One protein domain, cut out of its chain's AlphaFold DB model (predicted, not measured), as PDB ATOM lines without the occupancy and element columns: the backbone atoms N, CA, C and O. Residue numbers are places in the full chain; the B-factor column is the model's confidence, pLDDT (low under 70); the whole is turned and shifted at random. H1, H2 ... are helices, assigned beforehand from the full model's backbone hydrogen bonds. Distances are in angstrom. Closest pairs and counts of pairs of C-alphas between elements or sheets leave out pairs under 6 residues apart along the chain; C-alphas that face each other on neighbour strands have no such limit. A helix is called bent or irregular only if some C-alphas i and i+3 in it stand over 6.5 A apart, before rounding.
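This is residues 2 to 107 of the 107 residues of the protein "Peptidase_M48 domain-containing protein" of Ureibacillus thermophilus (UniProt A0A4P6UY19). The domain is a rod built on one very long helix, H2, with the shorter helix H1 folded back beside its first part as an uneven helical hairpin, and with a small head of two short helices, H3 and H4, at its other end. H3 and H4 run side by side in opposite directions and stand steeply to H2, and the long link between them, residues 82 to 98, makes a loop with no named element. H1 touches H2 with residues 14 to 22 alone, beside residues 30 to 37 of H2, and H1 stays away from the head made by H3 and H4. The printed part has 106 residues with four named helices, in the order H1, H2, H3, H4, and no named strand; the class is all helix. The whole is extended, with a radius of gyration of the C-alphas of 20.0 A and spans of 62 by 27 by 20 A.

H1, residues 2 to 23, touches the hub of the domain, H2, residues 27 to 67. The two form a helical hairpin, at a shallow tilt of 3 degrees and running opposite ways. They touch with residues 14 to 22 of H1 and residues 30 to 37 of H2 alone, and the closest C-alphas are those of Asn 14 and Ser 37, 6.5 A apart. H2 next touches H3, residues 69 to 81, with residues 60 to 64 of H2 and residues 71 to 72 of H3 alone. Their closest C-alphas, those of Ser 64 and Ala 72, are 5.5 A apart. H2 and H3 run opposite ways at a steep tilt of 63 degrees. H3 touches H4, residues 99 to 105, and the closest C-alphas, those of Lys 73 and Ile 103, are 5.7 A apart. H3 and H4 are the second helical hairpin, at a shallow tilt of 14 degrees, opposite ways. H4 also touches H2, which takes part with residues 57 to 61 alone; the closest C-alphas, those of Leu 57 and Arg 102, are 6.1 A apart. H2 and H4 stand about perpendicular, at 74 degrees. The helix packing is part aligned and part crossed: of the four touching pairs, two are at a shallow tilt. H1 is apart from H3 and from H4. In H3 and H4 every O i to N i+4 pair is within hydrogen-bond range, while H1 has 16 of 18 and H2 has 35 of 37.

H1 begins at C-alpha 2 at (124.765, 153.874, 160.665) and is 32.7 A long from first to last C-alpha. It is irregular, but only just: C-alphas 19 and 22 are 6.7 A apart. H2, 41 residues and the longest helix, begins at C-alpha 27 at (159.480, 158.140, 172.793) and ends 60.6 A away at C-alpha 67 at (100.946, 142.605, 171.621). H3 has 13 residues and measures 18.6 A. H4 has seven residues, measures 9.8 A and ends at C-alpha 105 at (112.369, 145.641, 180.999).

The two C-alphas farthest apart, those of Ser 26 and Cys 71, are 62.3 A from each other. The printed part has no cut and ends at residue 107, the chain's last residue. The links H1 to H2 and H2 to H3 are tight, with 3 residues and 1 residue, and the link H3 to H4 is long, with 17 residues. The mean pLDDT of the printed part is 78.0. The pLDDT is under 70 in 36 printed residues, namely residues 2 to 29, residues 86 to 92 and residue 107, and the mean over H1 is 58.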
ATOM      1  N   PHE A   2     124.062 152.682 160.132       36.44
ATOM      2  CA  PHE A   2     124.765 153.874 160.665       36.44
ATOM      3  C   PHE A   2     125.980 153.594 161.587       36.44
ATOM      4  O   PHE A   2     126.980 154.302 161.529       36.44
ATOM      5  N   TYR A   3     125.938 152.542 162.415       41.72
ATOM      6  CA  TYR A   3     126.983 152.285 163.423       41.72
ATOM      7  C   TYR A   3     128.172 151.455 162.929       41.72
ATOM      8  O   TYR A   3     129.252 151.573 163.494       41.72
ATOM      9  N   VAL A   4     128.014 150.682 161.847       49.66
ATOM     10  CA  VAL A   4     129.158 150.058 161.158       49.66
ATOM     11  C   VAL A   4     130.037 151.160 160.566       49.66
ATOM     12  O   VAL A   4     131.245 151.155 160.762       49.66
ATOM     13  N   HIS A   5     129.422 152.189 159.973       47.94
ATOM     14  CA  HIS A   5     130.134 153.388 159.532       47.94
ATOM     15  C   HIS A   5     130.791 154.165 160.677       47.94
ATOM     16  O   HIS A   5     131.886 154.686 160.490       47.94
ATOM     17  N   LEU A   6     130.157 154.234 161.853       49.78
ATOM     18  CA  LEU A   6     130.724 154.906 163.022       49.78
ATOM     19  C   LEU A   6     131.935 154.134 163.577       49.78
ATOM     20  O   LEU A   6     133.002 154.719 163.728       49.78
ATOM     21  N   CYS A   7     131.821 152.818 163.784       51.62
ATOM     22  CA  CYS A   7     132.939 151.968 164.207       51.62
ATOM     23  C   CYS A   7     134.095 151.984 163.196       51.62
ATOM     24  O   CYS A   7     135.242 152.113 163.610       51.62
ATOM     25  N   ILE A   8     133.810 151.934 161.887       58.53
ATOM     26  CA  ILE A   8     134.836 152.044 160.837       58.53
ATOM     27  C   ILE A   8     135.491 153.430 160.862       58.53
ATOM     28  O   ILE A   8     136.712 153.515 160.788       58.53
ATOM     29  N   ARG A   9     134.726 154.520 161.026       56.56
ATOM     30  CA  ARG A   9     135.285 155.881 161.126       56.56
ATOM     31  C   ARG A   9     136.170 156.066 162.359       56.56
ATOM     32  O   ARG A   9     137.219 156.691 162.245       56.56
ATOM     33  N   TYR A  10     135.787 155.518 163.511       60.78
ATOM     34  CA  TYR A  10     136.601 155.604 164.729       60.78
ATOM     35  C   TYR A  10     137.825 154.691 164.681       60.78
ATOM     36  O   TYR A  10     138.903 155.121 165.085       60.78
ATOM     37  N   ALA A  11     137.699 153.479 164.133       61.66
ATOM     38  CA  ALA A  11     138.840 152.605 163.878       61.66
ATOM     39  C   ALA A  11     139.831 153.278 162.918       61.66
ATOM     40  O   ALA A  11     141.024 153.335 163.204       61.66
ATOM     41  N   PHE A  12     139.336 153.878 161.833       65.94
ATOM     42  CA  PHE A  12     140.151 154.624 160.879       65.94
ATOM     43  C   PHE A  12     140.841 155.829 161.530       65.94
ATOM     44  O   PHE A  12     142.045 155.987 161.374       65.94
ATOM     45  N   CYS A  13     140.123 156.628 162.327       62.97
ATOM     46  CA  CYS A  13     140.696 157.774 163.041       62.97
ATOM     47  C   CYS A  13     141.795 157.353 164.035       62.97
ATOM     48  O   CYS A  13     142.857 157.970 164.082       62.97
ATOM     49  N   ASN A  14     141.586 156.259 164.775       65.19
ATOM     50  CA  ASN A  14     142.567 155.741 165.733       65.19
ATOM     51  C   ASN A  14     143.806 155.158 165.021       65.19
ATOM     52  O   ASN A  14     144.937 155.389 165.439       65.19
ATOM     53  N   THR A  15     143.606 154.482 163.885       67.00
ATOM     54  CA  THR A  15     144.707 153.933 163.069       67.00
ATOM     55  C   THR A  15     145.497 155.051 162.374       67.00
ATOM     56  O   THR A  15     146.719 154.981 162.272       67.00
ATOM     57  N   PHE A  16     144.822 156.122 161.950       68.19
ATOM     58  CA  PHE A  16     145.436 157.323 161.380       68.19
ATOM     59  C   PHE A  16     146.278 158.086 162.417       68.19
ATOM     60  O   PHE A  16     147.421 158.450 162.150       68.19
ATOM     61  N   LEU A  17     145.764 158.247 163.640       64.31
ATOM     62  CA  LEU A  17     146.523 158.819 164.760       64.31
ATOM     63  C   LEU A  17     147.776 157.995 165.089       64.31
ATOM     64  O   LEU A  17     148.852 158.564 165.263       64.31
ATOM     65  N   LEU A  18     147.664 156.665 165.114       63.78
ATOM     66  CA  LEU A  18     148.791 155.763 165.379       63.78
ATOM     67  C   LEU A  18     149.836 155.732 164.255       63.78
ATOM     68  O   LEU A  18     151.008 155.503 164.533       63.78
ATOM     69  N   THR A  19     149.438 155.959 163.002       66.06
ATOM     70  CA  THR A  19     150.363 155.963 161.852       66.06
ATOM     71  C   THR A  19     151.115 157.281 161.701       66.06
ATOM     72  O   THR A  19     152.236 157.279 161.196       66.06
ATOM     73  N   ILE A  20     150.546 158.393 162.172       66.25
ATOM     74  CA  ILE A  20     151.183 159.718 162.114       66.25
ATOM     75  C   ILE A  20     152.004 160.018 163.380       66.25
ATOM     76  O   ILE A  20     152.981 160.763 163.303       66.25
ATOM     77  N   SER A  21     151.680 159.410 164.528       60.53
ATOM     78  CA  SER A  21     152.399 159.658 165.791       60.53
ATOM     79  C   SER A  21     153.923 159.434 165.733       60.53
ATOM     80  O   SER A  21     154.637 160.269 166.291       60.53
ATOM     81  N   PRO A  22     154.472 158.427 165.015       59.66
ATOM     82  CA  PRO A  22     155.919 158.213 164.941       59.66
ATOM     83  C   PRO A  22     156.660 159.341 164.215       59.66
ATOM     84  O   PRO A  22     157.843 159.552 164.461       59.66
ATOM     85  N   TYR A  23     155.974 160.073 163.330       61.28
ATOM     86  CA  TYR A  23     156.560 161.156 162.535       61.28
ATOM     87  C   TYR A  23     156.566 162.510 163.262       61.28
ATOM     88  O   TYR A  23     157.167 163.459 162.764       61.28
ATOM     89  N   LEU A  24     155.913 162.619 164.426       56.03
ATOM     90  CA  LEU A  24     155.713 163.894 165.128       56.03
ATOM     91  C   LEU A  24     156.302 163.933 166.552       56.03
ATOM     92  O   LEU A  24     156.273 164.997 167.169       56.03
ATOM     93  N   ILE A  25     156.769 162.813 167.127       55.25
ATOM     94  CA  ILE A  25     156.765 162.672 168.593       55.25
ATOM     95  C   ILE A  25     157.962 161.879 169.179       55.25
ATOM     96  O   ILE A  25     158.345 160.830 168.672       55.25
ATOM     97  N   SER A  26     158.514 162.355 170.311       66.19
ATOM     98  CA  SER A  26     159.526 161.659 171.133       66.19
ATOM     99  C   SER A  26     158.984 160.385 171.817       66.19
ATOM    100  O   SER A  26     157.784 160.258 172.044       66.19
ATOM    101  N   LEU A  27     159.860 159.447 172.213       64.88
ATOM    102  CA  LEU A  27     159.480 158.140 172.793       64.88
ATOM    103  C   LEU A  27     158.367 158.225 173.861       64.88
ATOM    104  O   LEU A  27     157.459 157.396 173.884       64.88
ATOM    105  N   THR A  28     158.404 159.246 174.722       68.50
ATOM    106  CA  THR A  28     157.431 159.464 175.803       68.50
ATOM    107  C   THR A  28     156.008 159.655 175.290       68.50
ATOM    108  O   THR A  28     155.072 159.098 175.859       68.50
ATOM    109  N   SER A  29     155.819 160.401 174.204       69.94
ATOM    110  CA  SER A  29     154.473 160.698 173.710       69.94
ATOM    111  C   SER A  29     153.949 159.631 172.733       69.94
ATOM    112  O   SER A  29     152.736 159.485 172.577       69.94
ATOM    113  N   LEU A  30     154.812 158.731 172.240       73.75
ATOM    114  CA  LEU A  30     154.370 157.458 171.654       73.75
ATOM    115  C   LEU A  30     153.665 156.574 172.699       73.75
ATOM    116  O   LEU A  30     152.568 156.076 172.439       73.75
ATOM    117  N   PHE A  31     154.225 156.446 173.910       77.38
ATOM    118  CA  PHE A  31     153.570 155.720 175.009       77.38
ATOM    119  C   PHE A  31     152.248 156.365 175.428       77.38
ATOM    120  O   PHE A  31     151.249 155.664 175.597       77.38
ATOM    121  N   THR A  32     152.206 157.695 175.549       77.44
ATOM    122  CA  THR A  32     150.963 158.415 175.865       77.44
ATOM    123  C   THR A  32     149.892 158.171 174.804       77.44
ATOM    124  O   THR A  32     148.745 157.877 175.144       77.44
ATOM    125  N   THR A  33     150.271 158.219 173.524       78.44
ATOM    126  CA  THR A  33     149.349 157.968 172.410       78.44
ATOM    127  C   THR A  33     148.803 156.542 172.457       78.44
ATOM    128  O   THR A  33     147.594 156.357 172.366       78.44
ATOM    129  N   LEU A  34     149.655 155.535 172.688       81.81
ATOM    130  CA  LEU A  34     149.225 154.137 172.808       81.81
ATOM    131  C   LEU A  34     148.232 153.918 173.955       81.81
ATOM    132  O   LEU A  34     147.224 153.235 173.766       81.81
ATOM    133  N   ILE A  35     148.484 154.511 175.126       85.88
ATOM    134  CA  ILE A  35     147.585 154.395 176.283       85.88
ATOM    135  C   ILE A  35     146.220 155.011 175.960       85.88
ATOM    136  O   ILE A  35     145.188 154.376 176.182       85.88
ATOM    137  N   ILE A  36     146.200 156.220 175.391       83.88
ATOM    138  CA  ILE A  36     144.953 156.896 175.006       83.88
ATOM    139  C   ILE A  36     144.204 156.077 173.948       83.88
ATOM    140  O   ILE A  36     143.003 155.840 174.090       83.88
ATOM    141  N   SER A  37     144.903 155.592 172.921       82.06
ATOM    142  CA  SER A  37     144.325 154.754 171.867       82.06
ATOM    143  C   SER A  37     143.707 153.472 172.418       82.06
ATOM    144  O   SER A  37     142.615 153.099 171.981       82.06
ATOM    145  N   LEU A  38     144.359 152.824 173.388       86.00
ATOM    146  CA  LEU A  38     143.844 151.622 174.041       86.00
ATOM    147  C   LEU A  38     142.580 151.922 174.851       86.00
ATOM    148  O   LEU A  38     141.590 151.201 174.720       86.00
ATOM    149  N   ILE A  39     142.585 153.002 175.642       88.00
ATOM    150  CA  ILE A  39     141.409 153.436 176.409       88.00
ATOM    151  C   ILE A  39     140.241 153.695 175.456       88.00
ATOM    152  O   ILE A  39     139.168 153.115 175.624       88.00
ATOM    153  N   LEU A  40     140.459 154.497 174.410       83.56
ATOM    154  CA  LEU A  40     139.431 154.807 173.418       83.56
ATOM    155  C   LEU A  40     138.901 153.551 172.725       83.56
ATOM    156  O   LEU A  40     137.692 153.446 172.502       83.56
ATOM    157  N   TYR A  41     139.775 152.597 172.409       84.00
ATOM    158  CA  TYR A  41     139.386 151.331 171.799       84.00
ATOM    159  C   TYR A  41     138.480 150.513 172.725       84.00
ATOM    160  O   TYR A  41     137.362 150.174 172.335       84.00
ATOM    161  N   VAL A  42     138.911 150.254 173.963       86.12
ATOM    162  CA  VAL A  42     138.141 149.456 174.932       86.12
ATOM    163  C   VAL A  42     136.818 150.139 175.277       86.12
ATOM    164  O   VAL A  42     135.773 149.480 175.308       86.12
ATOM    165  N   SER A  43     136.818 151.460 175.477       85.19
ATOM    166  CA  SER A  43     135.596 152.225 175.736       85.19
ATOM    167  C   SER A  43     134.627 152.163 174.557       85.19
ATOM    168  O   SER A  43     133.450 151.870 174.756       85.19
ATOM    169  N   SER A  44     135.105 152.378 173.329       81.25
ATOM    170  CA  SER A  44     134.255 152.336 172.129       81.25
ATOM    171  C   SER A  44     133.689 150.940 171.885       81.25
ATOM    172  O   SER A  44     132.506 150.793 171.573       81.25
ATOM    173  N   PHE A  45     134.519 149.914 172.074       82.88
ATOM    174  CA  PHE A  45     134.112 148.519 171.971       82.88
ATOM    175  C   PHE A  45     133.026 148.188 172.996       82.88
ATOM    176  O   PHE A  45     131.987 147.643 172.641       82.88
ATOM    177  N   THR A  46     133.200 148.603 174.250       86.62
ATOM    178  CA  THR A  46     132.204 148.374 175.307       86.62
ATOM    179  C   THR A  46     130.903 149.135 175.031       86.62
ATOM    180  O   THR A  46     129.812 148.573 175.140       86.62
ATOM    181  N   LEU A  47     130.998 150.401 174.607       86.06
ATOM    182  CA  LEU A  47     129.837 151.220 174.252       86.06
ATOM    183  C   LEU A  47     129.005 150.585 173.135       86.06
ATOM    184  O   LEU A  47     127.778 150.652 173.189       86.06
ATOM    185  N   HIS A  48     129.644 149.938 172.156       85.50
ATOM    186  CA  HIS A  48     128.942 149.238 171.082       85.50
ATOM    187  C   HIS A  48     127.934 148.210 171.620       85.50
ATOM    188  O   HIS A  48     126.758 148.253 171.245       85.50
ATOM    189  N   PHE A  49     128.361 147.330 172.530       86.81
ATOM    190  CA  PHE A  49     127.482 146.311 173.112       86.81
ATOM    191  C   PHE A  49     126.400 146.928 173.991       86.81
ATOM    192  O   PHE A  49     125.232 146.567 173.861       86.81
ATOM    193  N   VAL A  50     126.746 147.931 174.805       87.25
ATOM    194  CA  VAL A  50     125.768 148.643 175.646       87.25
ATOM    195  C   VAL A  50     124.659 149.269 174.798       87.25
ATOM    196  O   VAL A  50     123.477 149.107 175.109       87.25
ATOM    197  N   PHE A  51     125.011 149.961 173.712       87.75
ATOM    198  CA  PHE A  51     124.016 150.544 172.813       87.75
ATOM    199  C   PHE A  51     123.216 149.478 172.071       87.75
ATOM    200  O   PHE A  51     122.008 149.647 171.913       87.75
ATOM    201  N   SER A  52     123.849 148.380 171.649       87.62
ATOM    202  CA  SER A  52     123.132 147.272 171.020       87.62
ATOM    203  C   SER A  52     122.073 146.694 171.957       87.62
ATOM    204  O   SER A  52     120.903 146.654 171.583       87.62
ATOM    205  N   GLN A  53     122.442 146.378 173.202       88.81
ATOM    206  CA  GLN A  53     121.507 145.851 174.196       88.81
ATOM    207  C   GLN A  53     120.367 146.830 174.487       88.81
ATOM    208  O   GLN A  53     119.215 146.421 174.592       88.81
ATOM    209  N   ARG A  54     120.651 148.136 174.581       90.00
ATOM    210  CA  ARG A  54     119.603 149.152 174.784       90.00
ATOM    211  C   ARG A  54     118.587 149.194 173.641       90.00
ATOM    212  O   ARG A  54     117.410 149.415 173.908       90.00
ATOM    213  N   ARG A  55     119.014 148.988 172.391       90.88
ATOM    214  CA  ARG A  55     118.087 148.937 171.246       90.88
ATOM    215  C   ARG A  55     117.184 147.718 171.309       90.88
ATOM    216  O   ARG A  55     115.993 147.878 171.090       90.88
ATOM    217  N   GLU A  56     117.729 146.554 171.653       90.81
ATOM    218  CA  GLU A  56     116.940 145.330 171.834       90.81
ATOM    219  C   GLU A  56     115.867 145.532 172.912       90.81
ATOM    220  O   GLU A  56     114.687 145.314 172.663       90.81
ATOM    221  N   LEU A  57     116.243 146.099 174.064       91.69
ATOM    222  CA  LEU A  57     115.293 146.436 175.132       91.69
ATOM    223  C   LEU A  57     114.229 147.456 174.688       91.69
ATOM    224  O   LEU A  57     113.075 147.386 175.114       91.69
ATOM    225  N   SER A  58     114.597 148.424 173.847       92.56
ATOM    226  CA  SER A  58     113.641 149.384 173.288       92.56
ATOM    227  C   SER A  58     112.703 148.735 172.271       92.56
ATOM    228  O   SER A  58     111.527 149.092 172.229       92.56
ATOM    229  N   ALA A  59     113.207 147.804 171.459       91.00
ATOM    230  CA  ALA A  59     112.418 147.050 170.494       91.00
ATOM    231  C   ALA A  59     111.419 146.130 171.207       91.00
ATOM    232  O   ALA A  59     110.253 146.106 170.828       91.00
ATOM    233  N   ASP A  60     111.838 145.472 172.291       91.81
ATOM    234  CA  ASP A  60     110.961 144.652 173.132       91.81
ATOM    235  C   ASP A  60     109.831 145.480 173.749       91.81
ATOM    236  O   ASP A  60     108.665 145.091 173.681       91.81
ATOM    237  N   ARG A  61     110.149 146.660 174.302       91.62
ATOM    238  CA  ARG A  61     109.133 147.587 174.829       91.62
ATOM    239  C   ARG A  61     108.154 148.018 173.751       91.62
ATOM    240  O   ARG A  61     106.948 147.973 173.979       91.62
ATOM    241  N   PHE A  62     108.671 148.404 172.589       93.25
ATOM    242  CA  PHE A  62     107.845 148.798 171.456       93.25
ATOM    243  C   PHE A  62     106.931 147.650 171.015       93.25
ATOM    244  O   PHE A  62     105.730 147.840 170.927       93.25
ATOM    245  N   ALA A  63     107.452 146.439 170.821       91.62
ATOM    246  CA  ALA A  63     106.632 145.285 170.461       91.62
ATOM    247  C   ALA A  63     105.569 144.983 171.535       91.62
ATOM    248  O   ALA A  63     104.394 144.799 171.208       91.62
ATOM    249  N   SER A  64     105.951 145.021 172.818       93.00
ATOM    250  CA  SER A  64     105.050 144.760 173.948       93.00
ATOM    251  C   SER A  64     103.884 145.746 174.037       93.00
ATOM    252  O   SER A  64     102.812 145.370 174.510       93.00
ATOM    253  N   SER A  65     104.042 146.982 173.543       92.50
ATOM    254  CA  SER A  65     102.943 147.951 173.512       92.50
ATOM    255  C   SER A  65     101.872 147.619 172.469       92.50
ATOM    256  O   SER A  65     100.767 148.138 172.576       92.50
ATOM    257  N   PHE A  66     102.169 146.761 171.485       93.00
ATOM    258  CA  PHE A  66     101.187 146.284 170.502       93.00
ATOM    259  C   PHE A  66     100.579 144.938 170.893       93.00
ATOM    260  O   PHE A  66      99.369 144.769 170.791       93.00
ATOM    261  N   VAL A  67     101.404 143.981 171.332       91.56
ATOM    262  CA  VAL A  67     100.946 142.605 171.621       91.56
ATOM    263  C   VAL A  67     100.483 142.399 173.066       91.56
ATOM    264  O   VAL A  67      99.886 141.376 173.387       91.56
ATOM    265  N   GLY A  68     100.744 143.366 173.946       91.88
ATOM    266  CA  GLY A  68     100.485 143.266 175.378       91.88
ATOM    267  C   GLY A  68     101.677 142.702 176.155       91.88
ATOM    268  O   GLY A  68     102.390 141.802 175.705       91.88
ATOM    269  N   LYS A  69     101.889 143.239 177.362       90.88
ATOM    270  CA  LYS A  69     103.039 142.905 178.221       90.88
ATOM    271  C   LYS A  69     103.084 141.427 178.606       90.88
ATOM    272  O   LYS A  69     104.158 140.839 178.604       90.88
ATOM    273  N   GLU A  70     101.934 140.828 178.900       91.88
ATOM    274  CA  GLU A  70     101.856 139.426 179.326       91.88
ATOM    275  C   GLU A  70     102.225 138.464 178.191       91.88
ATOM    276  O   GLU A  70     103.085 137.611 178.381       91.88
ATOM    277  N   CYS A  71     101.706 138.689 176.977       91.69
ATOM    278  CA  CYS A  71     102.071 137.898 175.796       91.69
ATOM    279  C   CYS A  71     103.569 138.025 175.459       91.69
ATOM    280  O   CYS A  71     104.235 137.039 175.135       91.69
ATOM    281  N   ALA A  72     104.133 139.231 175.587       91.38
ATOM    282  CA  ALA A  72     105.558 139.458 175.363       91.38
ATOM    283  C   ALA A  72     106.440 138.727 176.397       91.38
ATOM    284  O   ALA A  72     107.444 138.117 176.020       91.38
ATOM    285  N   LYS A  73     106.061 138.742 177.684       92.38
ATOM    286  CA  LYS A  73     106.765 137.988 178.738       92.38
ATOM    287  C   LYS A  73     106.661 136.481 178.514       92.38
ATOM    288  O   LYS A  73     107.678 135.800 178.581       92.38
ATOM    289  N   GLU A  74     105.469 135.979 178.209       93.38
ATOM    290  CA  GLU A  74     105.225 134.559 177.941       93.38
ATOM    291  C   GLU A  74     106.064 134.061 176.756       93.38
ATOM    292  O   GLU A  74     106.750 133.045 176.861       93.38
ATOM    293  N   THR A  75     106.118 134.835 175.670       91.69
ATOM    294  CA  THR A  75     106.950 134.519 174.499       91.69
ATOM    295  C   THR A  75     108.433 134.401 174.869       91.69
ATOM    296  O   THR A  75     109.110 133.466 174.441       91.69
ATOM    297  N   LEU A  76     108.954 135.329 175.680       90.19
ATOM    298  CA  LEU A  76     110.347 135.286 176.133       90.19
ATOM    299  C   LEU A  76     110.631 134.089 177.050       90.19
ATOM    300  O   LEU A  76     111.691 133.475 176.915       90.19
ATOM    301  N   SER A  77     109.694 133.730 177.929       89.44
ATOM    302  CA  SER A  77     109.802 132.537 178.777       89.44
ATOM    303  C   SER A  77     109.839 131.254 177.943       89.44
ATOM    304  O   SER A  77     110.723 130.423 178.144       89.44
ATOM    305  N   ILE A  78     108.971 131.128 176.932       90.88
ATOM    306  CA  ILE A  78     108.968 129.975 176.016       90.88
ATOM    307  C   ILE A  78     110.307 129.866 175.271       90.88
ATOM    308  O   ILE A  78     110.873 128.778 175.156       90.88
ATOM    309  N   LEU A  79     110.859 130.989 174.793       88.12
ATOM    310  CA  LEU A  79     112.170 131.011 174.132       88.12
ATOM    311  C   LEU A  79     113.306 130.550 175.059       88.12
ATOM    312  O   LEU A  79     114.247 129.898 174.590       88.12
ATOM    313  N   GLN A  80     113.219 130.870 176.355       86.94
ATOM    314  CA  GLN A  80     114.171 130.418 177.371       86.94
ATOM    315  C   GLN A  80     114.061 128.911 177.617       86.94
ATOM    316  O   GLN A  80     115.072 128.207 177.593       86.94
ATOM    317  N   GLU A  81     112.842 128.407 177.815       87.25
ATOM    318  CA  GLU A  81     112.567 126.989 178.078       87.25
ATOM    319  C   GLU A  81     113.006 126.094 176.917       87.25
ATOM    320  O   GLU A  81     113.628 125.049 177.121       87.25
ATOM    321  N   GLN A  82     112.759 126.545 175.688       89.12
ATOM    322  CA  GLN A  82     113.148 125.844 174.464       89.12
ATOM    323  C   GLN A  82     114.663 125.921 174.184       89.12
ATOM    324  O   GLN A  82     115.132 125.338 173.207       89.12
ATOM    325  N   LYS A  83     115.445 126.642 175.007       80.81
ATOM    326  CA  LYS A  83     116.889 126.897 174.818       80.81
ATOM    327  C   LYS A  83     117.235 127.440 173.426       80.81
ATOM    328  O   LYS A  83     118.342 127.234 172.928       80.81
ATOM    329  N   LEU A  84     116.296 128.153 172.802       77.88
ATOM    330  CA  LEU A  84     116.477 128.736 171.467       77.88
ATOM    331  C   LEU A  84     117.409 129.948 171.497       77.88
ATOM    332  O   LEU A  84     117.976 130.327 170.473       77.88
ATOM    333  N   VAL A  85     117.592 130.539 172.677       73.44
ATOM    334  CA  VAL A  85     118.537 131.624 172.914       73.44
ATOM    335  C   VAL A  85     119.591 131.125 173.908       73.44
ATOM    336  O   VAL A  85     119.265 130.881 175.070       73.44
ATOM    337  N   PRO A  86     120.850 130.936 173.476       67.31
ATOM    338  CA  PRO A  86     121.911 130.483 174.364       67.31
ATOM    339  C   PRO A  86     122.256 131.591 175.364       67.31
ATOM    340  O   PRO A  86     122.794 132.626 174.979       67.31
ATOM    341  N   GLU A  87     121.977 131.378 176.650       68.00
ATOM    342  CA  GLU A  87     122.441 132.284 177.703       68.00
ATOM    343  C   GLU A  87     123.918 132.007 177.998       68.00
ATOM    344  O   GLU A  87     124.275 130.970 178.565       68.00
ATOM    345  N   LYS A  88     124.803 132.922 177.590       65.56
ATOM    346  CA  LYS A  88     126.221 132.844 177.955       65.56
ATOM    347  C   LYS A  88     126.458 133.498 179.310       65.56
ATOM    348  O   LYS A  88     125.808 134.468 179.690       65.56
ATOM    349  N   SER A  89     127.462 132.995 180.024       56.00
ATOM    350  CA  SER A  89     127.873 133.499 181.338       56.00
ATOM    351  C   SER A  89     128.394 134.945 181.317       56.00
ATOM    352  O   SER A  89     128.340 135.625 182.339       56.00
ATOM    353  N   TYR A  90     128.864 135.440 180.165       56.00
ATOM    354  CA  TYR A  90     129.401 136.795 179.999       56.00
ATOM    355  C   TYR A  90     128.471 137.670 179.152       56.00
ATOM    356  O   TYR A  90     128.624 137.767 177.939       56.00
ATOM    357  N   SER A  91     127.541 138.362 179.807       65.44
ATOM    358  CA  SER A  91     126.490 139.152 179.145       65.44
ATOM    359  C   SER A  91     126.922 140.540 178.650       65.44
ATOM    360  O   SER A  91     126.173 141.203 177.936       65.44
ATOM    361  N   LEU A  92     128.112 141.027 179.025       67.31
ATOM    362  CA  LEU A  92     128.552 142.395 178.699       67.31
ATOM    363  C   LEU A  92     129.005 142.573 177.243       67.31
ATOM    364  O   LEU A  92     128.908 143.678 176.716       67.31
ATOM    365  N   PHE A  93     129.468 141.504 176.593       77.12
ATOM    366  CA  PHE A  93     129.963 141.529 175.209       77.12
ATOM    367  C   PHE A  93     129.002 140.840 174.236       77.12
ATOM    368  O   PHE A  93     129.400 140.371 173.171       77.12
ATOM    369  N   GLU A  94     127.726 140.770 174.605       78.81
ATOM    370  CA  GLU A  94     126.666 140.267 173.743       78.81
ATOM    371  C   GLU A  94     125.825 141.418 173.205       78.81
ATOM    372  O   GLU A  94     125.580 142.422 173.884       78.81
ATOM    373  N   THR A  95     125.396 141.287 171.951       81.31
ATOM    374  CA  THR A  95     124.521 142.266 171.300       81.31
ATOM    375  C   THR A  95     123.100 142.208 171.845       81.31
ATOM    376  O   THR A  95     122.422 143.237 171.837       81.31
ATOM    377  N   HIS A  96     122.684 141.036 172.335       81.94
ATOM    378  CA  HIS A  96     121.395 140.802 172.972       81.94
ATOM    379  C   HIS A  96     121.559 140.743 174.497       81.94
ATOM    380  O   HIS A  96     122.484 140.098 174.988       81.94
ATOM    381  N   PRO A  97     120.687 141.413 175.265       84.88
ATOM    382  CA  PRO A  97     120.641 141.255 176.710       84.88
ATOM    383  C   PRO A  97     120.071 139.880 177.084       84.88
ATOM    384  O   PRO A  97     119.322 139.283 176.310       84.88
ATOM    385  N   SER A  98     120.379 139.407 178.296       87.44
ATOM    386  CA  SER A  98     119.818 138.155 178.821       87.44
ATOM    387  C   SER A  98     118.292 138.181 178.836       87.44
ATOM    388  O   SER A  98     117.680 139.245 178.996       87.44
ATOM    389  N   ILE A  99     117.665 137.008 178.719       87.31
ATOM    390  CA  ILE A  99     116.202 136.912 178.653       87.31
ATOM    391  C   ILE A  99     115.582 137.486 179.924       87.31
ATOM    392  O   ILE A  99     114.652 138.285 179.850       87.31
ATOM    393  N   LYS A 100     116.181 137.193 181.085       86.88
ATOM    394  CA  LYS A 100     115.786 137.788 182.367       86.88
ATOM    395  C   LYS A 100     115.726 139.322 182.308       86.88
ATOM    396  O   LYS A 100     114.723 139.915 182.693       86.88
ATOM    397  N   LYS A 101     116.764 139.966 181.764       87.44
ATOM    398  CA  LYS A 101     116.837 141.432 181.642       87.44
ATOM    399  C   LYS A 101     115.817 141.981 180.640       87.44
ATOM    400  O   LYS A 101     115.316 143.087 180.826       87.44
ATOM    401  N   ARG A 102     115.495 141.220 179.588       89.88
ATOM    402  CA  ARG A 102     114.432 141.562 178.625       89.88
ATOM    403  C   ARG A 102     113.051 141.512 179.282       89.88
ATOM    404  O   ARG A 102     112.294 142.468 179.145       89.88
ATOM    405  N   ILE A 103     112.766 140.469 180.064       88.69
ATOM    406  CA  ILE A 103     111.510 140.310 180.817       88.69
ATOM    407  C   ILE A 103     111.330 141.439 181.845       88.69
ATOM    408  O   ILE A 103     110.280 142.077 181.868       88.69
ATOM    409  N   GLU A 104     112.357 141.743 182.648       88.75
ATOM    410  CA  GLU A 104     112.329 142.845 183.631       88.75
ATOM    411  C   GLU A 104     112.027 144.206 182.975       88.75
ATOM    412  O   GLU A 104     111.354 145.069 183.545       88.75
ATOM    413  N   ASN A 105     112.498 144.396 181.743       91.94
ATOM    414  CA  ASN A 105     112.369 145.641 180.999       91.94
ATOM    415  C   ASN A 105     110.985 145.857 180.351       91.94
ATOM    416  O   ASN A 105     110.682 146.996 179.986       91.94
ATOM    417  N   ILE A 106     110.171 144.802 180.220       87.69
ATOM    418  CA  ILE A 106     108.786 144.836 179.701       87.69
ATOM    419  C   ILE A 106     107.771 145.259 180.794       87.69
ATOM    420  O   ILE A 106     106.567 145.315 180.539       87.69
ATOM    421  N   SER A 107     108.244 145.586 182.005       63.72
ATOM    422  CA  SER A 107     107.429 146.047 183.146       63.72
ATOM    423  C   SER A 107     106.418 147.146 182.821       63.72
ATOM    424  O   SER A 107     106.658 148.071 182.012       63.72
TER     425      SER A 107